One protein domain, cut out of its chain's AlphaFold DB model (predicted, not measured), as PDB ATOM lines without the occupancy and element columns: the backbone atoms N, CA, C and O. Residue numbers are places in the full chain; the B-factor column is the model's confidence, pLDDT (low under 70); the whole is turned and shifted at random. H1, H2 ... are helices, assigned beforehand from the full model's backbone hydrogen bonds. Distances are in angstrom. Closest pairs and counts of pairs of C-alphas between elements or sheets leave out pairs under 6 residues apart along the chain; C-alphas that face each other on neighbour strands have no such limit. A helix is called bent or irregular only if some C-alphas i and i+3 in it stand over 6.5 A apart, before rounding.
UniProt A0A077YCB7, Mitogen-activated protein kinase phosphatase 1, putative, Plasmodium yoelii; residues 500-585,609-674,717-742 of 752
ATOM      1  N   GLU A 500      42.679 -48.371  -6.163       80.12
ATOM      2  CA  GLU A 500      43.816 -48.962  -6.887       80.12
ATOM      3  C   GLU A 500      45.052 -49.169  -6.000       80.12
ATOM      4  O   GLU A 500      45.863 -50.049  -6.278       80.12
ATOM      5  N   TYR A 501      45.175 -48.401  -4.914       76.88
ATOM      6  CA  TYR A 501      46.348 -48.395  -4.034       76.88
ATOM      7  C   TYR A 501      46.026 -48.809  -2.590       76.88
ATOM      8  O   TYR A 501      46.825 -48.556  -1.687       76.88
ATOM      9  N   ILE A 502      44.862 -49.424  -2.351       84.94
ATOM     10  CA  ILE A 502      44.448 -49.845  -1.007       84.94
ATOM     11  C   ILE A 502      45.103 -51.167  -0.619       84.94
ATOM     12  O   ILE A 502      44.977 -52.175  -1.311       84.94
ATOM     13  N   ILE A 503      45.744 -51.156   0.546       84.50
ATOM     14  CA  ILE A 503      46.229 -52.347   1.237       84.50
ATOM     15  C   ILE A 503      45.171 -52.747   2.270       84.50
ATOM     16  O   ILE A 503      44.756 -51.930   3.088       84.50
ATOM     17  N   GLU A 504      44.726 -54.003   2.236       83.31
ATOM     18  CA  GLU A 504      43.699 -54.503   3.163       83.31
ATOM     19  C   GLU A 504      44.289 -55.154   4.425       83.31
ATOM     20  O   GLU A 504      43.609 -55.241   5.447       83.31
ATOM     21  N   ASP A 505      45.546 -55.603   4.379       84.06
ATOM     22  CA  ASP A 505      46.204 -56.253   5.513       84.06
ATOM     23  C   ASP A 505      46.958 -55.244   6.388       84.06
ATOM     24  O   ASP A 505      47.906 -54.596   5.946       84.06
ATOM     25  N   ILE A 506      46.565 -55.150   7.660       86.00
ATOM     26  CA  ILE A 506      47.168 -54.236   8.633       86.00
ATOM     27  C   ILE A 506      48.648 -54.522   8.908       86.00
ATOM     28  O   ILE A 506      49.381 -53.593   9.232       86.00
ATOM     29  N   GLU A 507      49.097 -55.768   8.764       87.12
ATOM     30  CA  GLU A 507      50.500 -56.143   8.988       87.12
ATOM     31  C   GLU A 507      51.381 -55.607   7.848       87.12
ATOM     32  O   GLU A 507      52.440 -55.030   8.095       87.12
ATOM     33  N   ILE A 508      50.876 -55.658   6.610       84.81
ATOM     34  CA  ILE A 508      51.523 -55.053   5.436       84.81
ATOM     35  C   ILE A 508      51.497 -53.520   5.538       84.81
ATOM     36  O   ILE A 508      52.482 -52.858   5.213       84.81
ATOM     37  N   ILE A 509      50.390 -52.933   6.015       86.38
ATOM     38  CA  ILE A 509      50.320 -51.486   6.276       86.38
ATOM     39  C   ILE A 509      51.370 -51.085   7.329       86.38
ATOM     40  O   ILE A 509      52.026 -50.056   7.166       86.38
ATOM     41  N   GLU A 510      51.563 -51.875   8.394       86.62
ATOM     42  CA  GLU A 510      52.578 -51.594   9.417       86.62
ATOM     43  C   GLU A 510      54.003 -51.665   8.865       86.62
ATOM     44  O   GLU A 510      54.794 -50.764   9.141       86.62
ATOM     45  N   GLU A 511      54.324 -52.690   8.074       84.12
ATOM     46  CA  GLU A 511      55.622 -52.821   7.407       84.12
ATOM     47  C   GLU A 511      55.902 -51.599   6.519       84.12
ATOM     48  O   GLU A 511      56.918 -50.920   6.679       84.12
ATOM     49  N   LYS A 512      54.938 -51.224   5.669       80.31
ATOM     50  CA  LYS A 512      55.052 -50.062   4.775       80.31
ATOM     51  C   LYS A 512      55.175 -48.738   5.527       80.31
ATOM     52  O   LYS A 512      55.873 -47.835   5.071       80.31
ATOM     53  N   ALA A 513      54.546 -48.615   6.695       80.19
ATOM     54  CA  ALA A 513      54.693 -47.441   7.549       80.19
ATOM     55  C   ALA A 513      56.107 -47.307   8.151       80.19
ATOM     56  O   ALA A 513      56.515 -46.199   8.503       80.19
ATOM     57  N   GLN A 514      56.852 -48.410   8.290       77.56
ATOM     58  CA  GLN A 514      58.205 -48.427   8.860       77.56
ATOM     59  C   GLN A 514      59.304 -48.138   7.833       77.56
ATOM     60  O   GLN A 514      60.369 -47.661   8.219       77.56
ATOM     61  N   GLU A 515      59.059 -48.380   6.544       70.88
ATOM     62  CA  GLU A 515      60.051 -48.178   5.476       70.88
ATOM     63  C   GLU A 515      60.327 -46.690   5.163       70.88
ATOM     64  O   GLU A 515      61.308 -46.377   4.495       70.88
ATOM     65  N   ILE A 516      59.510 -45.755   5.680       60.56
ATOM     66  CA  ILE A 516      59.635 -44.291   5.499       60.56
ATOM     67  C   ILE A 516      59.875 -43.896   4.023       60.56
ATOM     68  O   ILE A 516      60.606 -42.950   3.712       60.56
ATOM     69  N   GLU A 517      59.254 -44.600   3.077       54.00
ATOM     70  CA  GLU A 517      59.193 -44.135   1.694       54.00
ATOM     71  C   GLU A 517      58.104 -43.057   1.600       54.00
ATOM     72  O   GLU A 517      56.905 -43.330   1.594       54.00
ATOM     73  N   TYR A 518      58.537 -41.793   1.572       49.53
ATOM     74  CA  TYR A 518      57.703 -40.583   1.662       49.53
ATOM     75  C   TYR A 518      56.588 -40.455   0.611       49.53
ATOM     76  O   TYR A 518      55.749 -39.562   0.715       49.53
ATOM     77  N   THR A 519      56.559 -41.309  -0.406       52.44
ATOM     78  CA  THR A 519      55.777 -41.082  -1.622       52.44
ATOM     79  C   THR A 519      54.299 -41.467  -1.507       52.44
ATOM     80  O   THR A 519      53.521 -41.058  -2.361       52.44
ATOM     81  N   TYR A 520      53.874 -42.198  -0.463       61.66
ATOM     82  CA  TYR A 520      52.520 -42.783  -0.424       61.66
ATOM     83  C   TYR A 520      51.779 -42.670   0.916       61.66
ATOM     84  O   TYR A 520      50.879 -43.460   1.195       61.66
ATOM     85  N   TYR A 521      52.091 -41.667   1.741       71.31
ATOM     86  CA  TYR A 521      51.383 -41.448   3.011       71.31
ATOM     87  C   TYR A 521      49.865 -41.273   2.853       71.31
ATOM     88  O   TYR A 521      49.110 -41.712   3.719       71.31
ATOM     89  N   GLU A 522      49.414 -40.679   1.744       74.38
ATOM     90  CA  GLU A 522      47.989 -40.559   1.432       74.38
ATOM     91  C   GLU A 522      47.338 -41.935   1.183       74.38
ATOM     92  O   GLU A 522      46.265 -42.214   1.711       74.38
ATOM     93  N   TYR A 523      48.003 -42.849   0.472       79.75
ATOM     94  CA  TYR A 523      47.491 -44.212   0.286       79.75
ATOM     95  C   TYR A 523      47.586 -45.048   1.558       79.75
ATOM     96  O   TYR A 523      46.693 -45.847   1.832       79.75
ATOM     97  N   LEU A 524      48.620 -44.832   2.374       82.81
ATOM     98  CA  LEU A 524      48.768 -45.482   3.673       82.81
ATOM     99  C   LEU A 524      47.611 -45.100   4.609       82.81
ATOM    100  O   LEU A 524      46.977 -45.973   5.199       82.81
ATOM    101  N   ILE A 525      47.283 -43.805   4.712       86.62
ATOM    102  CA  ILE A 525      46.186 -43.341   5.568       86.62
ATOM    103  C   ILE A 525      44.806 -43.699   4.999       86.62
ATOM    104  O   ILE A 525      43.908 -44.047   5.765       86.62
ATOM    105  N   GLN A 526      44.637 -43.702   3.672       86.56
ATOM    106  CA  GLN A 526      43.426 -44.224   3.033       86.56
ATOM    107  C   GLN A 526      43.265 -45.733   3.270       86.56
ATOM    108  O   GLN A 526      42.154 -46.181   3.539       86.56
ATOM    109  N   SER A 527      44.357 -46.505   3.243       86.75
ATOM    110  CA  SER A 527      44.355 -47.944   3.549       86.75
ATOM    111  C   SER A 527      43.985 -48.205   5.009       86.75
ATOM    112  O   SER A 527      43.143 -49.055   5.284       86.75
ATOM    113  N   LEU A 528      44.520 -47.418   5.951       88.19
ATOM    114  CA  LEU A 528      44.114 -47.468   7.363       88.19
ATOM    115  C   LEU A 528      42.629 -47.157   7.552       88.19
ATOM    116  O   LEU A 528      41.940 -47.843   8.309       88.19
ATOM    117  N   LEU A 529      42.134 -46.124   6.868       87.81
ATOM    118  CA  LEU A 529      40.722 -45.762   6.901       87.81
ATOM    119  C   LEU A 529      39.856 -46.873   6.327       87.81
ATOM    120  O   LEU A 529      38.897 -47.265   6.978       87.81
ATOM    121  N   TYR A 530      40.213 -47.422   5.171       85.88
ATOM    122  CA  TYR A 530      39.499 -48.533   4.555       85.88
ATOM    123  C   TYR A 530      39.492 -49.778   5.453       85.88
ATOM    124  O   TYR A 530      38.441 -50.394   5.637       85.88
ATOM    125  N   TYR A 531      40.630 -50.111   6.072       85.81
ATOM    126  CA  TYR A 531      40.748 -51.212   7.029       85.81
ATOM    127  C   TYR A 531      39.788 -51.041   8.212       85.81
ATOM    128  O   TYR A 531      38.988 -51.930   8.496       85.81
ATOM    129  N   ILE A 532      39.830 -49.886   8.885       83.62
ATOM    130  CA  ILE A 532      38.966 -49.598  10.039       83.62
ATOM    131  C   ILE A 532      37.492 -49.505   9.633       83.62
ATOM    132  O   ILE A 532      36.624 -49.976  10.363       83.62
ATOM    133  N   TYR A 533      37.197 -48.922   8.475       78.44
ATOM    134  CA  TYR A 533      35.836 -48.713   7.990       78.44
ATOM    135  C   TYR A 533      35.120 -50.027   7.650       78.44
ATOM    136  O   TYR A 533      33.928 -50.164   7.912       78.44
ATOM    137  N   ASN A 534      35.845 -51.010   7.107       75.50
ATOM    138  CA  ASN A 534      35.291 -52.315   6.735       75.50
ATOM    139  C   ASN A 534      35.340 -53.356   7.861       75.50
ATOM    140  O   ASN A 534      34.880 -54.488   7.680       75.50
ATOM    141  N   LYS A 535      35.887 -53.005   9.029       72.75
ATOM    142  CA  LYS A 535      35.914 -53.906  10.178       72.75
ATOM    143  C   LYS A 535      34.508 -54.104  10.733       72.75
ATOM    144  O   LYS A 535      33.858 -53.162  11.179       72.75
ATOM    145  N   LYS A 536      34.055 -55.359  10.750       62.72
ATOM    146  CA  LYS A 536      32.837 -55.738  11.465       62.72
ATOM    147  C   LYS A 536      33.098 -55.706  12.966       62.72
ATOM    148  O   LYS A 536      34.188 -56.020  13.436       62.72
ATOM    149  N   GLU A 537      32.055 -55.380  13.715       59.16
ATOM    150  CA  GLU A 537      32.078 -55.242  15.174       59.16
ATOM    151  C   GLU A 537      32.523 -56.524  15.907       59.16
ATOM    152  O   GLU A 537      33.029 -56.467  17.020       59.16
ATOM    153  N   GLN A 538      32.398 -57.685  15.261       55.41
ATOM    154  CA  GLN A 538      32.795 -58.990  15.797       55.41
ATOM    155  C   GLN A 538      34.294 -59.309  15.589       55.41
ATOM    156  O   GLN A 538      34.796 -60.261  16.177       55.41
ATOM    157  N   ASP A 539      35.026 -58.494  14.814       60.34
ATOM    158  CA  ASP A 539      36.430 -58.722  14.418       60.34
ATOM    159  C   ASP A 539      37.428 -57.780  15.127       60.34
ATOM    160  O   ASP A 539      38.525 -57.503  14.606       60.34
ATOM    161  N   ILE A 540      37.038 -57.238  16.289       64.75
ATOM    162  CA  ILE A 540      37.830 -56.284  17.077       64.75
ATOM    163  C   ILE A 540      39.036 -57.004  17.687       64.75
ATOM    164  O   ILE A 540      38.930 -57.740  18.665       64.75
ATOM    165  N   ASN A 541      40.212 -56.751  17.116       76.56
ATOM    166  CA  ASN A 541      41.494 -57.181  17.660       76.56
ATOM    167  C   ASN A 541      42.242 -55.948  18.190       76.56
ATOM    168  O   ASN A 541      42.618 -55.065  17.415       76.56
ATOM    169  N   PHE A 542      42.450 -55.886  19.510       77.50
ATOM    170  CA  PHE A 542      43.098 -54.749  20.171       77.50
ATOM    171  C   PHE A 542      44.556 -54.550  19.752       77.50
ATOM    172  O   PHE A 542      44.990 -53.406  19.651       77.50
ATOM    173  N   ASP A 543      45.286 -55.618  19.429       80.31
ATOM    174  CA  ASP A 543      46.658 -55.507  18.927       80.31
ATOM    175  C   ASP A 543      46.670 -54.837  17.550       80.31
ATOM    176  O   ASP A 543      47.450 -53.918  17.305       80.31
ATOM    177  N   LYS A 544      45.714 -55.195  16.684       84.81
ATOM    178  CA  LYS A 544      45.544 -54.551  15.371       84.81
ATOM    179  C   LYS A 544      45.101 -53.087  15.498       84.81
ATOM    180  O   LYS A 544      45.565 -52.246  14.736       84.81
ATOM    181  N   ILE A 545      44.275 -52.744  16.491       85.50
ATOM    182  CA  ILE A 545      43.936 -51.341  16.794       85.50
ATOM    183  C   ILE A 545      45.163 -50.569  17.297       85.50
ATOM    184  O   ILE A 545      45.373 -49.432  16.882       85.50
ATOM    185  N   ASN A 546      46.004 -51.175  18.137       85.50
ATOM    186  CA  ASN A 546      47.246 -50.549  18.597       85.50
ATOM    187  C   ASN A 546      48.200 -50.251  17.434       85.50
ATOM    188  O   ASN A 546      48.807 -49.179  17.410       85.50
ATOM    189  N   ILE A 547      48.283 -51.145  16.442       87.38
ATOM    190  CA  ILE A 547      49.030 -50.897  15.201       87.38
ATOM    191  C   ILE A 547      48.471 -49.663  14.480       87.38
ATOM    192  O   ILE A 547      49.225 -48.740  14.168       87.38
ATOM    193  N   VAL A 548      47.149 -49.579  14.297       89.00
ATOM    194  CA  VAL A 548      46.496 -48.409  13.680       89.00
ATOM    195  C   VAL A 548      46.819 -47.118  14.442       89.00
ATOM    196  O   VAL A 548      47.211 -46.127  13.828       89.00
ATOM    197  N   LEU A 549      46.712 -47.117  15.775       89.50
ATOM    198  CA  LEU A 549      47.001 -45.944  16.610       89.50
ATOM    199  C   LEU A 549      48.470 -45.520  16.543       89.50
ATOM    200  O   LEU A 549      48.765 -44.324  16.485       89.50
ATOM    201  N   LYS A 550      49.392 -46.485  16.521       88.44
ATOM    202  CA  LYS A 550      50.831 -46.241  16.367       88.44
ATOM    203  C   LYS A 550      51.126 -45.565  15.030       88.44
ATOM    204  O   LYS A 550      51.826 -44.553  15.008       88.44
ATOM    205  N   ILE A 551      50.555 -46.070  13.936       87.38
ATOM    206  CA  ILE A 551      50.756 -45.487  12.606       87.38
ATOM    207  C   ILE A 551      50.123 -44.089  12.532       87.38
ATOM    208  O   ILE A 551      50.785 -43.146  12.102       87.38
ATOM    209  N   LEU A 552      48.898 -43.910  13.038       88.12
ATOM    210  CA  LEU A 552      48.243 -42.598  13.122       88.12
ATOM    211  C   LEU A 552      49.075 -41.573  13.896       88.12
ATOM    212  O   LEU A 552      49.209 -40.429  13.462       88.12
ATOM    213  N   LYS A 553      49.642 -41.968  15.040       87.00
ATOM    214  CA  LYS A 553      50.485 -41.093  15.859       87.00
ATOM    215  C   LYS A 553      51.724 -40.643  15.087       87.00
ATOM    216  O   LYS A 553      52.034 -39.453  15.107       87.00
ATOM    217  N   ASN A 554      52.373 -41.565  14.375       84.75
ATOM    218  CA  ASN A 554      53.536 -41.260  13.543       84.75
ATOM    219  C   ASN A 554      53.172 -40.268  12.426       84.75
ATOM    220  O   ASN A 554      53.807 -39.217  12.332       84.75
ATOM    221  N   ILE A 555      52.103 -40.537  11.664       81.38
ATOM    222  CA  ILE A 555      51.624 -39.657  10.582       81.38
ATOM    223  C   ILE A 555      51.273 -38.261  11.115       81.38
ATOM    224  O   ILE A 555      51.666 -37.244  10.540       81.38
ATOM    225  N   ASN A 556      50.563 -38.182  12.244       80.50
ATOM    226  CA  ASN A 556      50.191 -36.902  12.842       80.50
ATOM    227  C   ASN A 556      51.415 -36.087  13.268       80.50
ATOM    228  O   ASN A 556      51.431 -34.877  13.043       80.50
ATOM    229  N   SER A 557      52.442 -36.739  13.818       80.62
ATOM    230  CA  SER A 557      53.682 -36.080  14.246       80.62
ATOM    231  C   SER A 557      54.644 -35.708  13.111       80.62
ATOM    232  O   SER A 557      55.574 -34.938  13.344       80.62
ATOM    233  N   ASP A 558      54.446 -36.230  11.894       79.69
ATOM    234  CA  ASP A 558      55.327 -35.925  10.766       79.69
ATOM    235  C   ASP A 558      54.980 -34.563  10.143       79.69
ATOM    236  O   ASP A 558      53.965 -34.393   9.460       79.69
ATOM    237  N   ASN A 559      55.852 -33.582  10.372       77.12
ATOM    238  CA  ASN A 559      55.718 -32.220   9.853       77.12
ATOM    239  C   ASN A 559      56.012 -32.105   8.346       77.12
ATOM    240  O   ASN A 559      55.823 -31.032   7.778       77.12
ATOM    241  N   LYS A 560      56.507 -33.168   7.694       76.00
ATOM    242  CA  LYS A 560      56.782 -33.175   6.248       76.00
ATOM    243  C   LYS A 560      55.524 -33.365   5.407       76.00
ATOM    244  O   LYS A 560      55.535 -33.042   4.223       76.00
ATOM    245  N   ILE A 561      54.458 -33.883   6.009       73.19
ATOM    246  CA  ILE A 561      53.166 -34.079   5.359       73.19
ATOM    247  C   ILE A 561      52.285 -32.892   5.722       73.19
ATOM    248  O   ILE A 561      52.044 -32.628   6.904       73.19
ATOM    249  N   ASP A 562      51.780 -32.195   4.708       79.12
ATOM    250  CA  ASP A 562      50.853 -31.093   4.926       79.12
ATOM    251  C   ASP A 562      49.586 -31.612   5.632       79.12
ATOM    252  O   ASP A 562      48.951 -32.597   5.242       79.12
ATOM    253  N   ASN A 563      49.254 -30.925   6.724       81.81
ATOM    254  CA  ASN A 563      48.117 -31.175   7.598       81.81
ATOM    255  C   ASN A 563      46.805 -31.372   6.825       81.81
ATOM    256  O   ASN A 563      45.985 -32.204   7.216       81.81
ATOM    257  N   SER A 564      46.626 -30.647   5.718       80.81
ATOM    258  CA  SER A 564      45.423 -30.700   4.883       80.81
ATOM    259  C   SER A 564      45.214 -32.032   4.156       80.81
ATOM    260  O   SER A 564      44.074 -32.356   3.825       80.81
ATOM    261  N   TYR A 565      46.268 -32.834   3.976       78.25
ATOM    262  CA  TYR A 565      46.180 -34.164   3.365       78.25
ATOM    263  C   TYR A 565      46.011 -35.285   4.390       78.25
ATOM    264  O   TYR A 565      45.445 -36.319   4.057       78.25
ATOM    265  N   LYS A 566      46.468 -35.105   5.637       84.25
ATOM    266  CA  LYS A 566      46.390 -36.156   6.670       84.25
ATOM    267  C   LYS A 566      45.182 -36.032   7.600       84.25
ATOM    268  O   LYS A 566      44.512 -37.030   7.858       84.25
ATOM    269  N   PHE A 567      44.851 -34.832   8.087       88.06
ATOM    270  CA  PHE A 567      43.791 -34.674   9.093       88.06
ATOM    271  C   PHE A 567      42.382 -35.089   8.658       88.06
ATOM    272  O   PHE A 567      41.666 -35.622   9.511       88.06
ATOM    273  N   PRO A 568      41.980 -34.943   7.383       88.12
ATOM    274  CA  PRO A 568      40.668 -35.401   6.944       88.12
ATOM    275  C   PRO A 568      40.496 -36.903   7.152       88.12
ATOM    276  O   PRO A 568      39.562 -37.329   7.833       88.12
ATOM    277  N   TYR A 569      41.450 -37.708   6.685       87.94
ATOM    278  CA  TYR A 569      41.416 -39.155   6.877       87.94
ATOM    279  C   TYR A 569      41.625 -39.537   8.349       87.94
ATOM    280  O   TYR A 569      40.893 -40.386   8.852       87.94
ATOM    281  N   CYS A 570      42.524 -38.865   9.086       88.69
ATOM    282  CA  CYS A 570      42.676 -39.084  10.531       88.69
ATOM    283  C   CYS A 570      41.356 -38.872  11.283       88.69
ATOM    284  O   CYS A 570      40.996 -39.684  12.132       88.69
ATOM    285  N   SER A 571      40.619 -37.802  10.973       90.25
ATOM    286  CA  SER A 571      39.349 -37.486  11.636       90.25
ATOM    287  C   SER A 571      38.283 -38.559  11.391       90.25
ATOM    288  O   SER A 571      37.583 -38.956  12.322       90.25
ATOM    289  N   LEU A 572      38.233 -39.110  10.174       88.00
ATOM    290  CA  LEU A 572      37.330 -40.200   9.802       88.00
ATOM    291  C   LEU A 572      37.727 -41.534  10.452       88.00
ATOM    292  O   LEU A 572      36.855 -42.288  10.895       88.00
ATOM    293  N   ILE A 573      39.031 -41.810  10.572       89.06
ATOM    294  CA  ILE A 573      39.532 -42.984  11.299       89.06
ATOM    295  C   ILE A 573      39.167 -42.875  12.781       89.06
ATOM    296  O   ILE A 573      38.656 -43.835  13.352       89.06
ATOM    297  N   LEU A 574      39.369 -41.709  13.405       88.25
ATOM    298  CA  LEU A 574      39.035 -41.482  14.814       88.25
ATOM    299  C   LEU A 574      37.531 -41.607  15.076       88.25
ATOM    300  O   LEU A 574      37.157 -42.259  16.049       88.25
ATOM    301  N   ILE A 575      36.676 -41.059  14.203       84.19
ATOM    302  CA  ILE A 575      35.220 -41.278  14.258       84.19
ATOM    303  C   ILE A 575      34.901 -42.776  14.263       84.19
ATOM    304  O   ILE A 575      34.154 -43.257  15.118       84.19
ATOM    305  N   SER A 576      35.494 -43.520  13.329       82.31
ATOM    306  CA  SER A 576      35.210 -44.943  13.141       82.31
ATOM    307  C   SER A 576      35.711 -45.784  14.321       82.31
ATOM    308  O   SER A 576      34.985 -46.642  14.821       82.31
ATOM    309  N   LEU A 577      36.906 -45.486  14.839       83.44
ATOM    310  CA  LEU A 577      37.454 -46.110  16.045       83.44
ATOM    311  C   LEU A 577      36.592 -45.827  17.276       83.44
ATOM    312  O   LEU A 577      36.328 -46.740  18.051       83.44
ATOM    313  N   CYS A 578      36.115 -44.594  17.456       78.12
ATOM    314  CA  CYS A 578      35.258 -44.256  18.593       78.12
ATOM    315  C   CYS A 578      33.954 -45.046  18.576       78.12
ATOM    316  O   CYS A 578      33.521 -45.505  19.628       78.12
ATOM    317  N   LYS A 579      33.369 -45.270  17.393       74.44
ATOM    318  CA  LYS A 579      32.206 -46.147  17.254       74.44
ATOM    319  C   LYS A 579      32.537 -47.588  17.652       74.44
ATOM    320  O   LYS A 579      31.849 -48.142  18.503       74.44
ATOM    321  N   ILE A 580      33.597 -48.165  17.081       75.12
ATOM    322  CA  ILE A 580      34.043 -49.536  17.386       75.12
ATOM    323  C   ILE A 580      34.274 -49.714  18.898       75.12
ATOM    324  O   ILE A 580      33.971 -50.760  19.465       75.12
ATOM    325  N   LEU A 581      34.776 -48.675  19.568       72.56
ATOM    326  CA  LEU A 581      35.078 -48.683  20.998       72.56
ATOM    327  C   LEU A 581      33.887 -48.314  21.905       72.56
ATOM    328  O   LEU A 581      34.014 -48.484  23.117       72.56
ATOM    329  N   ASN A 582      32.755 -47.832  21.379       66.31
ATOM    330  CA  ASN A 582      31.579 -47.383  22.149       66.31
ATOM    331  C   ASN A 582      30.479 -48.452  22.308       66.31
ATOM    332  O   ASN A 582      29.328 -48.110  22.572       66.31
ATOM    333  N   PHE A 583      30.818 -49.739  22.197       51.53
ATOM    334  CA  PHE A 583      29.874 -50.827  22.463       51.53
ATOM    335  C   PHE A 583      29.221 -50.717  23.850       51.53
ATOM    336  O   PHE A 583      29.902 -50.558  24.866       51.53
ATOM    337  N   GLU A 584      27.887 -50.778  23.844       39.47
ATOM    338  CA  GLU A 584      26.996 -50.741  25.001       39.47
ATOM    339  C   GLU A 584      27.408 -51.747  26.082       39.47
ATOM    340  O   GLU A 584      27.878 -52.836  25.772       39.47
ATOM    341  N   ASN A 585      27.180 -51.369  27.345       41.75
ATOM    342  CA  ASN A 585      27.111 -52.206  28.547       41.75
ATOM    343  C   ASN A 585      27.041 -53.735  28.301       41.75
ATOM    344  O   ASN A 585      25.977 -54.334  28.439       41.75
ATOM    345  N   SER A 609      43.740 -38.786  23.291       88.44
ATOM    346  CA  SER A 609      44.955 -37.969  23.226       88.44
ATOM    347  C   SER A 609      45.263 -37.543  21.785       88.44
ATOM    348  O   SER A 609      45.526 -36.368  21.520       88.44
ATOM    349  N   ILE A 610      45.158 -38.470  20.823       89.94
ATOM    350  CA  ILE A 610      45.314 -38.175  19.390       89.94
ATOM    351  C   ILE A 610      44.238 -37.185  18.925       89.94
ATOM    352  O   ILE A 610      44.558 -36.231  18.211       89.94
ATOM    353  N   LEU A 611      42.989 -37.374  19.353       91.19
ATOM    354  CA  LEU A 611      41.863 -36.487  19.065       91.19
ATOM    355  C   LEU A 611      42.125 -35.054  19.550       91.19
ATOM    356  O   LEU A 611      42.042 -34.124  18.750       91.19
ATOM    357  N   CYS A 612      42.489 -34.881  20.823       91.19
ATOM    358  CA  CYS A 612      42.771 -33.568  21.411       91.19
ATOM    359  C   CYS A 612      43.897 -32.845  20.661       91.19
ATOM    360  O   CYS A 612      43.743 -31.694  20.256       91.19
ATOM    361  N   ASN A 613      45.007 -33.542  20.401       90.38
ATOM    362  CA  ASN A 613      46.135 -32.965  19.668       90.38
ATOM    363  C   ASN A 613      45.752 -32.580  18.230       90.38
ATOM    364  O   ASN A 613      46.178 -31.537  17.732       90.38
ATOM    365  N   SER A 614      44.923 -33.392  17.567       91.69
ATOM    366  CA  SER A 614      44.450 -33.115  16.205       91.69
ATOM    367  C   SER A 614      43.545 -31.881  16.155       91.69
ATOM    368  O   SER A 614      43.688 -31.070  15.244       91.69
ATOM    369  N   ILE A 615      42.662 -31.697  17.148       94.25
ATOM    370  CA  ILE A 615      41.815 -30.497  17.277       94.25
ATOM    371  C   ILE A 615      42.680 -29.245  17.401       94.25
ATOM    372  O   ILE A 615      42.506 -28.307  16.625       94.25
ATOM    373  N   ILE A 616      43.637 -29.253  18.334       92.19
ATOM    374  CA  ILE A 616      44.537 -28.117  18.571       92.19
ATOM    375  C   ILE A 616      45.317 -27.783  17.293       92.19
ATOM    376  O   ILE A 616      45.327 -26.634  16.861       92.19
ATOM    377  N   THR A 617      45.880 -28.793  16.623       90.12
ATOM    378  CA  THR A 617      46.656 -28.587  15.389       90.12
ATOM    379  C   THR A 617      45.804 -28.006  14.255       90.12
ATOM    380  O   THR A 617      46.264 -27.122  13.533       90.12
ATOM    381  N   CYS A 618      44.560 -28.472  14.091       91.12
ATOM    382  CA  CYS A 618      43.646 -27.928  13.082       91.12
ATOM    383  C   CYS A 618      43.293 -26.462  13.375       91.12
ATOM    384  O   CYS A 618      43.324 -25.637  12.464       91.12
ATOM    385  N   ILE A 619      42.992 -26.135  14.636       92.62
ATOM    386  CA  ILE A 619      42.684 -24.767  15.077       92.62
ATOM    387  C   ILE A 619      43.870 -23.834  14.814       92.62
ATOM    388  O   ILE A 619      43.700 -22.796  14.172       92.62
ATOM    389  N   ASP A 620      45.068 -24.224  15.249       87.69
ATOM    390  CA  ASP A 620      46.281 -23.425  15.071       87.69
ATOM    391  C   ASP A 620      46.591 -23.207  13.584       87.69
ATOM    392  O   ASP A 620      46.929 -22.094  13.177       87.69
ATOM    393  N   PHE A 621      46.409 -24.236  12.747       85.25
ATOM    394  CA  PHE A 621      46.595 -24.126  11.300       85.25
ATOM    395  C   PHE A 621      45.621 -23.129  10.657       85.25
ATOM    396  O   PHE A 621      46.038 -22.340   9.803       85.25
ATOM    397  N   ILE A 622      44.340 -23.148  11.049       84.75
ATOM    398  CA  ILE A 622      43.327 -22.221  10.522       84.75
ATOM    399  C   ILE A 622      43.671 -20.781  10.912       84.75
ATOM    400  O   ILE A 622      43.719 -19.911  10.042       84.75
ATOM    401  N   ILE A 623      43.940 -20.536  12.200       82.12
ATOM    402  CA  ILE A 623      44.254 -19.197  12.718       82.12
ATOM    403  C   ILE A 623      45.523 -18.655  12.048       82.12
ATOM    404  O   ILE A 623      45.516 -17.544  11.515       82.12
ATOM    405  N   TYR A 624      46.590 -19.459  11.992       81.00
ATOM    406  CA  TYR A 624      47.866 -19.052  11.401       81.00
ATOM    407  C   TYR A 624      47.745 -18.689   9.918       81.00
ATOM    408  O   TYR A 624      48.300 -17.676   9.484       81.00
ATOM    409  N   ASN A 625      47.032 -19.497   9.123       73.50
ATOM    410  CA  ASN A 625      46.885 -19.229   7.694       73.50
ATOM    411  C   ASN A 625      46.069 -17.969   7.429       73.50
ATOM    412  O   ASN A 625      46.410 -17.202   6.536       73.50
ATOM    413  N   TYR A 626      45.022 -17.726   8.205       68.94
ATOM    414  CA  TYR A 626      44.183 -16.554   8.001       68.94
ATOM    415  C   TYR A 626      44.866 -15.255   8.462       68.94
ATOM    416  O   TYR A 626      44.720 -14.227   7.806       68.94
ATOM    417  N   GLU A 627      45.657 -15.284   9.539       69.69
ATOM    418  CA  GLU A 627      46.415 -14.109  10.000       69.69
ATOM    419  C   GLU A 627      47.568 -13.722   9.059       69.69
ATOM    420  O   GLU A 627      47.874 -12.536   8.925       69.69
ATOM    421  N   ASN A 628      48.202 -14.696   8.392       65.88
ATOM    422  CA  ASN A 628      49.446 -14.466   7.647       65.88
ATOM    423  C   ASN A 628      49.303 -14.477   6.115       65.88
ATOM    424  O   ASN A 628      50.141 -13.887   5.432       65.88
ATOM    425  N   ASN A 629      48.263 -15.097   5.540       57.47
ATOM    426  CA  ASN A 629      48.058 -15.098   4.087       57.47
ATOM    427  C   ASN A 629      47.044 -14.028   3.653       57.47
ATOM    428  O   ASN A 629      45.832 -14.185   3.761       57.47
ATOM    429  N   CYS A 630      47.553 -12.960   3.037       44.00
ATOM    430  CA  CYS A 630      46.770 -11.811   2.554       44.00
ATOM    431  C   CYS A 630      45.828 -12.121   1.367       44.00
ATOM    432  O   CYS A 630      45.126 -11.230   0.892       44.00
ATOM    433  N   ASN A 631      45.813 -13.364   0.869       43.41
ATOM    434  CA  ASN A 631      44.992 -13.791  -0.269       43.41
ATOM    435  C   ASN A 631      43.607 -14.327   0.137       43.41
ATOM    436  O   ASN A 631      42.798 -14.636  -0.740       43.41
ATOM    437  N   PHE A 632      43.298 -14.401   1.436       51.19
ATOM    438  CA  PHE A 632      41.967 -14.778   1.907       51.19
ATOM    439  C   PHE A 632      40.965 -13.644   1.703       51.19
ATOM    440  O   PHE A 632      40.834 -12.728   2.512       51.19
ATOM    441  N   LYS A 633      40.206 -13.720   0.606       50.91
ATOM    442  CA  LYS A 633      38.952 -12.975   0.493       50.91
ATOM    443  C   LYS A 633      37.931 -13.647   1.403       50.91
ATOM    444  O   LYS A 633      37.465 -14.741   1.105       50.91
ATOM    445  N   ILE A 634      37.593 -12.987   2.505       50.16
ATOM    446  CA  ILE A 634      36.515 -13.412   3.401       50.16
ATOM    447  C   ILE A 634      35.234 -13.491   2.569       50.16
ATOM    448  O   ILE A 634      34.735 -12.474   2.075       50.16
ATOM    449  N   ALA A 635      34.727 -14.707   2.374       56.00
ATOM    450  CA  ALA A 635      33.414 -14.915   1.794       56.00
ATOM    451  C   ALA A 635      32.361 -14.304   2.730       56.00
ATOM    452  O   ALA A 635      32.452 -14.417   3.948       56.00
ATOM    453  N   SER A 636      31.331 -13.671   2.172       57.00
ATOM    454  CA  SER A 636      30.235 -13.076   2.955       57.00
ATOM    455  C   SER A 636      29.343 -14.107   3.664       57.00
ATOM    456  O   SER A 636      28.402 -13.721   4.355       57.00
ATOM    457  N   LYS A 637      29.603 -15.405   3.468       71.81
ATOM    458  CA  LYS A 637      28.803 -16.524   3.966       71.81
ATOM    459  C   LYS A 637      29.705 -17.642   4.487       71.81
ATOM    460  O   LYS A 637      30.774 -17.883   3.929       71.81
ATOM    461  N   GLU A 638      29.233 -18.312   5.534       84.06
ATOM    462  CA  GLU A 638      29.846 -19.515   6.102       84.06
ATOM    463  C   GLU A 638      29.919 -20.648   5.064       84.06
ATOM    464  O   GLU A 638      29.071 -20.747   4.173       84.06
ATOM    465  N   TYR A 639      30.943 -21.498   5.166       84.81
ATOM    466  CA  TYR A 639      31.095 -22.657   4.290       84.81
ATOM    467  C   TYR A 639      30.143 -23.781   4.693       84.81
ATOM    468  O   TYR A 639      30.092 -24.181   5.851       84.81
ATOM    469  N   GLU A 640      29.446 -24.336   3.707       89.00
ATOM    470  CA  GLU A 640      28.738 -25.606   3.858       89.00
ATOM    471  C   GLU A 640      29.768 -26.739   3.810       89.00
ATOM    472  O   GLU A 640      30.385 -26.990   2.774       89.00
ATOM    473  N   LEU A 641      29.985 -27.391   4.949       88.88
ATOM    474  CA  LEU A 641      30.981 -28.443   5.121       88.88
ATOM    475  C   LEU A 641      30.331 -29.817   4.949       88.88
ATOM    476  O   LEU A 641      29.658 -30.330   5.846       88.88
ATOM    477  N   THR A 642      30.582 -30.434   3.802       88.25
ATOM    478  CA  THR A 642      30.150 -31.795   3.468       88.25
ATOM    479  C   THR A 642      31.283 -32.603   2.847       88.25
ATOM    480  O   THR A 642      32.150 -32.070   2.146       88.25
ATOM    481  N   ILE A 643      31.271 -33.914   3.094       84.00
ATOM    482  CA  ILE A 643      32.226 -34.848   2.487       84.00
ATOM    483  C   ILE A 643      32.059 -34.983   0.972       84.00
ATOM    484  O   ILE A 643      33.011 -35.324   0.281       84.00
ATOM    485  N   LYS A 644      30.869 -34.662   0.451       86.44
ATOM    486  CA  LYS A 644      30.542 -34.744  -0.980       86.44
ATOM    487  C   LYS A 644      30.830 -33.465  -1.767       86.44
ATOM    488  O   LYS A 644      30.338 -33.308  -2.878       86.44
ATOM    489  N   THR A 645      31.603 -32.534  -1.220       90.19
ATOM    490  CA  THR A 645      32.012 -31.350  -1.984       90.19
ATOM    491  C   THR A 645      33.014 -31.749  -3.061       90.19
ATOM    492  O   THR A 645      33.982 -32.459  -2.780       90.19
ATOM    493  N   THR A 646      32.803 -31.294  -4.295       91.31
ATOM    494  CA  THR A 646      33.727 -31.582  -5.397       91.31
ATOM    495  C   THR A 646      34.854 -30.556  -5.470       91.31
ATOM    496  O   THR A 646      34.740 -29.415  -5.012       91.31
ATOM    497  N   SER A 647      35.969 -30.944  -6.091       88.75
ATOM    498  CA  SER A 647      37.068 -30.008  -6.361       88.75
ATOM    499  C   SER A 647      36.640 -28.867  -7.298       88.75
ATOM    500  O   SER A 647      37.237 -27.792  -7.252       88.75
ATOM    501  N   GLN A 648      35.621 -29.085  -8.138       89.75
ATOM    502  CA  GLN A 648      35.059 -28.055  -9.010       89.75
ATOM    503  C   GLN A 648      34.213 -27.051  -8.217       89.75
ATOM    504  O   GLN A 648      34.424 -25.850  -8.369       89.75
ATOM    505  N   ASP A 649      33.368 -27.516  -7.292       88.69
ATOM    506  CA  ASP A 649      32.546 -26.638  -6.443       88.69
ATOM    507  C   ASP A 649      33.397 -25.650  -5.635       88.69
ATOM    508  O   ASP A 649      33.042 -24.477  -5.489       88.69
ATOM    509  N   LEU A 650      34.540 -26.108  -5.109       88.12
ATOM    510  CA  LEU A 650      35.466 -25.235  -4.387       88.12
ATOM    511  C   LEU A 650      36.087 -24.178  -5.303       88.12
ATOM    512  O   LEU A 650      36.175 -23.014  -4.908       88.12
ATOM    513  N   LYS A 651      36.477 -24.554  -6.528       86.62
ATOM    514  CA  LYS A 651      37.015 -23.611  -7.520       86.62
ATOM    515  C   LYS A 651      35.977 -22.555  -7.889       86.62
ATOM    516  O   LYS A 651      36.294 -21.368  -7.856       86.62
ATOM    517  N   ASP A 652      34.743 -22.974  -8.158       85.19
ATOM    518  CA  ASP A 652      33.643 -22.081  -8.534       85.19
ATOM    519  C   ASP A 652      33.318 -21.083  -7.412       85.19
ATOM    520  O   ASP A 652      33.065 -19.903  -7.665       85.19
ATOM    521  N   LYS A 653      33.402 -21.526  -6.151       83.56
ATOM    522  CA  LYS A 653      33.204 -20.680  -4.963       83.56
ATOM    523  C   LYS A 653      34.464 -19.924  -4.519       83.56
ATOM    524  O   LYS A 653      34.394 -19.161  -3.558       83.56
ATOM    525  N   SER A 654      35.596 -20.096  -5.208       82.19
ATOM    526  CA  SER A 654      36.901 -19.527  -4.832       82.19
ATOM    527  C   SER A 654      37.340 -19.879  -3.400       82.19
ATOM    528  O   SER A 654      37.909 -19.047  -2.694       82.19
ATOM    529  N   ILE A 655      37.059 -21.109  -2.963       83.12
ATOM    530  CA  ILE A 655      37.438 -21.633  -1.649       83.12
ATOM    531  C   ILE A 655      38.731 -22.439  -1.792       83.12
ATOM    532  O   ILE A 655      38.842 -23.316  -2.649       83.12
ATOM    533  N   ASP A 656      39.706 -22.163  -0.927       84.69
ATOM    534  CA  ASP A 656      40.945 -22.935  -0.865       84.69
ATOM    535  C   ASP A 656      40.672 -24.378  -0.401       84.69
ATOM    536  O   ASP A 656      40.064 -24.605   0.651       84.69
ATOM    537  N   LYS A 657      41.132 -25.359  -1.191       86.19
ATOM    538  CA  LYS A 657      40.915 -26.785  -0.910       86.19
ATOM    539  C   LYS A 657      41.533 -27.198   0.420       86.19
ATOM    540  O   LYS A 657      40.873 -27.887   1.192       86.19
ATOM    541  N   ASN A 658      42.755 -26.773   0.715       85.81
ATOM    542  CA  ASN A 658      43.476 -27.224   1.902       85.81
ATOM    543  C   ASN A 658      42.792 -26.727   3.179       85.81
ATOM    544  O   ASN A 658      42.628 -27.480   4.137       85.81
ATOM    545  N   ILE A 659      42.306 -25.490   3.176       84.56
ATOM    546  CA  ILE A 659      41.554 -24.932   4.304       84.56
ATOM    547  C   ILE A 659      40.177 -25.555   4.444       84.56
ATOM    548  O   ILE A 659      39.775 -25.869   5.565       84.56
ATOM    549  N   TYR A 660      39.468 -25.779   3.335       89.00
ATOM    550  CA  TYR A 660      38.197 -26.499   3.371       89.00
ATOM    551  C   TYR A 660      38.367 -27.877   4.027       89.00
ATOM    552  O   TYR A 660      37.596 -28.247   4.911       89.00
ATOM    553  N   MET A 661      39.426 -28.599   3.656       89.31
ATOM    554  CA  MET A 661      39.760 -29.913   4.206       89.31
ATOM    555  C   MET A 661      40.046 -29.859   5.711       89.31
ATOM    556  O   MET A 661      39.577 -30.723   6.453       89.31
ATOM    557  N   ILE A 662      40.739 -28.826   6.201       91.56
ATOM    558  CA  ILE A 662      40.987 -28.650   7.641       91.56
ATOM    559  C   ILE A 662      39.706 -28.284   8.404       91.56
ATOM    560  O   ILE A 662      39.459 -28.852   9.467       91.56
ATOM    561  N   PHE A 663      38.848 -27.410   7.868       91.31
ATOM    562  CA  PHE A 663      37.549 -27.111   8.487       91.31
ATOM    563  C   PHE A 663      36.646 -28.346   8.555       91.31
ATOM    564  O   PHE A 663      36.024 -28.606   9.588       91.31
ATOM    565  N   LEU A 664      36.611 -29.132   7.478       91.12
ATOM    566  CA  LEU A 664      35.871 -30.386   7.426       91.12
ATOM    567  C   LEU A 664      36.424 -31.403   8.441       91.12
ATOM    568  O   LEU A 664      35.651 -32.029   9.161       91.12
ATOM    569  N   SER A 665      37.750 -31.500   8.576       92.75
ATOM    570  CA  SER A 665      38.400 -32.332   9.603       92.75
ATOM    571  C   SER A 665      38.003 -31.900  11.013       92.75
ATOM    572  O   SER A 665      37.640 -32.728  11.847       92.75
ATOM    573  N   LEU A 666      38.034 -30.593  11.285       94.75
ATOM    574  CA  LEU A 666      37.695 -30.044  12.591       94.75
ATOM    575  C   LEU A 666      36.228 -30.314  12.955       94.75
ATOM    576  O   LEU A 666      35.960 -30.711  14.085       94.75
ATOM    577  N   LYS A 667      35.293 -30.201  12.000       91.75
ATOM    578  CA  LYS A 667      33.877 -30.584  12.181       91.75
ATOM    579  C   LYS A 667      33.746 -32.021  12.712       91.75
ATOM    580  O   LYS A 667      33.022 -32.265  13.682       91.75
ATOM    581  N   TYR A 668      34.471 -32.963  12.115       89.94
ATOM    582  CA  TYR A 668      34.462 -34.366  12.528       89.94
ATOM    583  C   TYR A 668      35.096 -34.583  13.902       89.94
ATOM    584  O   TYR A 668      34.493 -35.219  14.767       89.94
ATOM    585  N   LEU A 669      36.277 -34.008  14.139       92.62
ATOM    586  CA  LEU A 669      36.982 -34.135  15.416       92.62
ATOM    587  C   LEU A 669      36.163 -33.558  16.580       92.62
ATOM    588  O   LEU A 669      36.029 -34.198  17.620       92.62
ATOM    589  N   LEU A 670      35.555 -32.383  16.404       92.50
ATOM    590  CA  LEU A 670      34.702 -31.772  17.425       92.50
ATOM    591  C   LEU A 670      33.478 -32.637  17.739       92.50
ATOM    592  O   LEU A 670      33.127 -32.794  18.905       92.50
ATOM    593  N   SER A 671      32.879 -33.271  16.733       86.94
ATOM    594  CA  SER A 671      31.749 -34.185  16.944       86.94
ATOM    595  C   SER A 671      32.144 -35.378  17.828       86.94
ATOM    596  O   SER A 671      31.427 -35.726  18.766       86.94
ATOM    597  N   VAL A 672      33.326 -35.961  17.598       86.69
ATOM    598  CA  VAL A 672      33.866 -37.048  18.435       86.69
ATOM    599  C   VAL A 672      34.200 -36.565  19.842       86.69
ATOM    600  O   VAL A 672      33.889 -37.232  20.829       86.69
ATOM    601  N   PHE A 673      34.831 -35.401  19.956       89.12
ATOM    602  CA  PHE A 673      35.203 -34.833  21.247       89.12
ATOM    603  C   PHE A 673      33.972 -34.530  22.106       89.12
ATOM    604  O   PHE A 673      33.982 -34.781  23.311       89.12
ATOM    605  N   PHE A 674      32.875 -34.097  21.479       86.62
ATOM    606  CA  PHE A 674      31.597 -33.910  22.156       86.62
ATOM    607  C   PHE A 674      31.051 -35.219  22.737       86.62
ATOM    608  O   PHE A 674      30.590 -35.241  23.875       86.62
ATOM    609  N   SER A 717      21.120 -15.662  17.600       57.84
ATOM    610  CA  SER A 717      20.199 -16.547  16.874       57.84
ATOM    611  C   SER A 717      20.103 -17.933  17.523       57.84
ATOM    612  O   SER A 717      19.043 -18.553  17.484       57.84
ATOM    613  N   PHE A 718      21.155 -18.355  18.232       59.75
ATOM    614  CA  PHE A 718      21.209 -19.601  18.991       59.75
ATOM    615  C   PHE A 718      20.424 -19.550  20.315       59.75
ATOM    616  O   PHE A 718      20.351 -20.551  21.018       59.75
ATOM    617  N   ILE A 719      19.840 -18.409  20.689       52.59
ATOM    618  CA  ILE A 719      18.987 -18.277  21.888       52.59
ATOM    619  C   ILE A 719      17.501 -18.430  21.518       52.59
ATOM    620  O   ILE A 719      16.645 -18.552  22.388       52.59
ATOM    621  N   ASN A 720      17.172 -18.453  20.225       55.50
ATOM    622  CA  ASN A 720      15.806 -18.664  19.768       55.50
ATOM    623  C   ASN A 720      15.410 -20.137  19.952       55.50
ATOM    624  O   ASN A 720      16.028 -21.018  19.350       55.50
ATOM    625  N   ASP A 721      14.344 -20.391  20.715       53.03
ATOM    626  CA  ASP A 721      13.795 -21.735  20.963       53.03
ATOM    627  C   ASP A 721      13.419 -22.481  19.664       53.03
ATOM    628  O   ASP A 721      13.317 -23.706  19.647       53.03
ATOM    629  N   ASN A 722      13.265 -21.751  18.551       53.06
ATOM    630  CA  ASN A 722      12.926 -22.292  17.234       53.06
ATOM    631  C   ASN A 722      14.131 -22.546  16.310       53.06
ATOM    632  O   ASN A 722      13.937 -22.978  15.172       53.06
ATOM    633  N   TYR A 723      15.364 -22.261  16.737       63.09
ATOM    634  CA  TYR A 723      16.539 -22.473  15.892       63.09
ATOM    635  C   TYR A 723      16.870 -23.967  15.764       63.09
ATOM    636  O   TYR A 723      17.139 -24.638  16.762       63.09
ATOM    637  N   LYS A 724      16.919 -24.474  14.528       70.25
ATOM    638  CA  LYS A 724      17.387 -25.826  14.199       70.25
ATOM    639  C   LYS A 724      18.585 -25.735  13.263       70.25
ATOM    640  O   LYS A 724      18.488 -25.091  12.220       70.25
ATOM    641  N   ALA A 725      19.678 -26.396  13.640       76.56
ATOM    642  CA  ALA A 725      20.843 -26.549  12.778       76.56
ATOM    643  C   ALA A 725      20.435 -27.265  11.485       76.56
ATOM    644  O   ALA A 725      19.640 -28.211  11.515       76.56
ATOM    645  N   GLN A 726      20.973 -26.820  10.352       82.25
ATOM    646  CA  GLN A 726      20.785 -27.557   9.109       82.25
ATOM    647  C   GLN A 726      21.697 -28.775   9.129       82.25
ATOM    648  O   GLN A 726      22.900 -28.650   9.336       82.25
ATOM    649  N   VAL A 727      21.124 -29.955   8.923       81.62
ATOM    650  CA  VAL A 727      21.858 -31.219   8.975       81.62
ATOM    651  C   VAL A 727      22.214 -31.651   7.560       81.62
ATOM    652  O   VAL A 727      21.373 -31.626   6.660       81.62
ATOM    653  N   CYS A 728      23.464 -32.052   7.362       80.31
ATOM    654  CA  CYS A 728      23.928 -32.622   6.112       80.31
ATOM    655  C   CYS A 728      23.278 -34.001   5.918       80.31
ATOM    656  O   CYS A 728      23.419 -34.865   6.783       80.31
ATOM    657  N   PRO A 729      22.605 -34.266   4.786       70.19
ATOM    658  CA  PRO A 729      21.935 -35.547   4.563       70.19
ATOM    659  C   PRO A 729      22.908 -36.721   4.361       70.19
ATOM    660  O   PRO A 729      22.479 -37.870   4.374       70.19
ATOM    661  N   PHE A 730      24.199 -36.449   4.140       73.94
ATOM    662  CA  PHE A 730      25.206 -37.474   3.843       73.94
ATOM    663  C   PHE A 730      25.976 -37.944   5.075       73.94
ATOM    664  O   PHE A 730      26.288 -39.127   5.179       73.94
ATOM    665  N   ASP A 731      26.300 -37.023   5.983       75.31
ATOM    666  CA  ASP A 731      27.079 -37.316   7.190       75.31
ATOM    667  C   ASP A 731      26.276 -37.139   8.489       75.31
ATOM    668  O   ASP A 731      26.765 -37.503   9.554       75.31
ATOM    669  N   TYR A 732      25.033 -36.647   8.406       75.25
ATOM    670  CA  TYR A 732      24.122 -36.399   9.533       75.25
ATOM    671  C   TYR A 732      24.672 -35.449  10.610       75.25
ATOM    672  O   TYR A 732      24.094 -35.325  11.692       75.25
ATOM    673  N   LEU A 733      25.742 -34.712  10.301       82.19
ATOM    674  CA  LEU A 733      26.276 -33.638  11.128       82.19
ATOM    675  C   LEU A 733      25.786 -32.277  10.602       82.19
ATOM    676  O   LEU A 733      25.374 -32.168   9.442       82.19
ATOM    677  N   PRO A 734      25.844 -31.203  11.407       85.81
ATOM    678  CA  PRO A 734      25.496 -29.866  10.953       85.81
ATOM    679  C   PRO A 734      26.309 -29.445   9.722       85.81
ATOM    680  O   PRO A 734      27.498 -29.760   9.600       85.81
ATOM    681  N   LEU A 735      25.655 -28.751   8.790       86.44
ATOM    682  CA  LEU A 735      26.280 -28.218   7.576       86.44
ATOM    683  C   LEU A 735      27.290 -27.113   7.889       86.44
ATOM    684  O   LEU A 735      28.279 -26.968   7.176       86.44
ATOM    685  N   TYR A 736      27.049 -26.370   8.963       89.44
ATOM    686  CA  TYR A 736      27.830 -25.215   9.370       89.44
ATOM    687  C   TYR A 736      28.653 -25.547  10.618       89.44
ATOM    688  O   TYR A 736      28.172 -26.211  11.542       89.44
ATOM    689  N   LEU A 737      29.914 -25.110  10.655       89.19
ATOM    690  CA  LEU A 737      30.801 -25.374  11.795       89.19
ATOM    691  C   LEU A 737      30.319 -24.627  13.041       89.19
ATOM    692  O   LEU A 737      30.493 -25.101  14.165       89.19
ATOM    693  N   SER A 738      29.672 -23.483  12.836       86.75
ATOM    694  CA  SER A 738      29.065 -22.668  13.880       86.75
ATOM    695  C   SER A 738      28.085 -23.437  14.766       86.75
ATOM    696  O   SER A 738      28.102 -23.262  15.989       86.75
ATOM    697  N   ASP A 739      27.305 -24.340  14.168       84.69
ATOM    698  CA  ASP A 739      26.353 -25.213  14.855       84.69
ATOM    699  C   ASP A 739      27.045 -26.304  15.688       84.69
ATOM    700  O   ASP A 739      26.571 -26.640  16.773       84.69
ATOM    701  N   ILE A 740      28.192 -26.818  15.226       87.06
ATOM    702  CA  ILE A 740      29.022 -27.779  15.976       87.06
ATOM    703  C   ILE A 740      29.725 -27.117  17.169       87.06
ATOM    704  O   ILE A 740      29.912 -27.756  18.203       87.06
ATOM    705  N   LEU A 741      30.099 -25.838  17.063       88.44
ATOM    706  CA  LEU A 741      30.768 -25.096  18.142       88.44
ATOM    707  C   LEU A 741      29.820 -24.718  19.292       88.44
ATOM    708  O   LEU A 741      30.250 -24.587  20.440       88.44
ATOM    709  N   ARG A 742      28.519 -24.591  19.014       80.88
ATOM    710  CA  ARG A 742      27.483 -24.198  19.982       80.88
ATOM    711  C   ARG A 742      27.501 -24.978  21.310       80.88
ATOM    712  O   ARG A 742      27.510 -24.321  22.354       80.88
TER     713      ARG A 742
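Overview. This is residues 500 to 585, 609 to 674 and 717 to 742 of the 752 residues of the protein "Mitogen-activated protein kinase phosphatase 1, putative" of Plasmodium yoelii (UniProt A0A077YCB7). Five helices, H2, H3, H4, H5 and H7, make an up-and-down bundle, each running against the one before it, with H4 in the middle, H2 and H3 on one side of it and H5 and H7 on the other. H1 packs on H2 and H3, little H8 packs on H7, and little H6 is near the first residues of H7 and touches no helix. The printed part has 178 residues with eight named helices, H1 to H8 in order, and no named strand; the class is all helix. It is compact, with a radius of gyration of the C-alphas of 17.5 A and spans of 49 by 44 by 29 A.

Along the chain. H1 is residues 506 to 514, its first C-alpha at (47.168, -54.236, 8.633). H2, residues 518 to 533, measures 24.2 A and is irregular: C-alphas 519 and 522 are 8.4 A apart. H3, residues 542 to 557, measures 22.3 A. H4, residues 563 to 581, measures 25.6 A and is only just irregular, with C-alphas 565 and 568 6.7 A apart. H5, residues 609 to 628, is the longest at 28.6 A. H6 is residues 647 to 652, and H7, residues 657 to 674, measures 25.9 A. H8, residues 737 to 742, ends with its C-alpha at (27.483, -24.198, 19.982).

Arrangement. The hub is H4, touching four helices. It touches H7 at a shallow tilt of 24 degrees, the same way, the closest C-alphas being those of Pro 568 and Ser 665, 4.7 A apart. It touches H2, also the same way at 24 degrees, closest at Leu 529 and Ile 573, 5.3 A between C-alphas. H3 and H4 form a hairpin and touch through residues 552 to 556 and 566 to 570 alone; the closest C-alphas, of Leu 552 and Cys 570, are 7.1 A apart. H5 touches H4 with residues 611 to 618 alone, closest at the C-alphas of Leu 574 and Leu 611, 7.1 A. H5 and H7 touch, opposite ways, at 37 degrees, only just steep; the C-alphas of Cys 618 and Ile 662 are closest, 6.1 A. H1 and H2 form a hairpin, closest at the C-alphas of Ile 509 and Leu 524, 6.7 A. H8 touches H7, whose residues 663 to 671 alone take part, closest at the C-alphas of Lys 667 and Leu 737, 6.1 A. H6 and H7 are close but not clearly touching. Every O i to N i+4 pair is within hydrogen-bond range in H1, H3, H5, H6, H7 and H8; in H2 it is 10 of 12 and in H4 13 of 15.

Size, cuts and confidence. The C-alphas of Glu 515 and Asp 721 are the two farthest apart, 55.5 A. Residues 586 to 608 and 675 to 716 are not printed, with C-alpha gaps of 23.4 A and 21.4 A. The link from H5 to H6 is long. Mean pLDDT of the printed part is 79.3; residues 516 to 520, 536 to 540, 582 to 585, 626 to 636 and 717 to 723 are under 70.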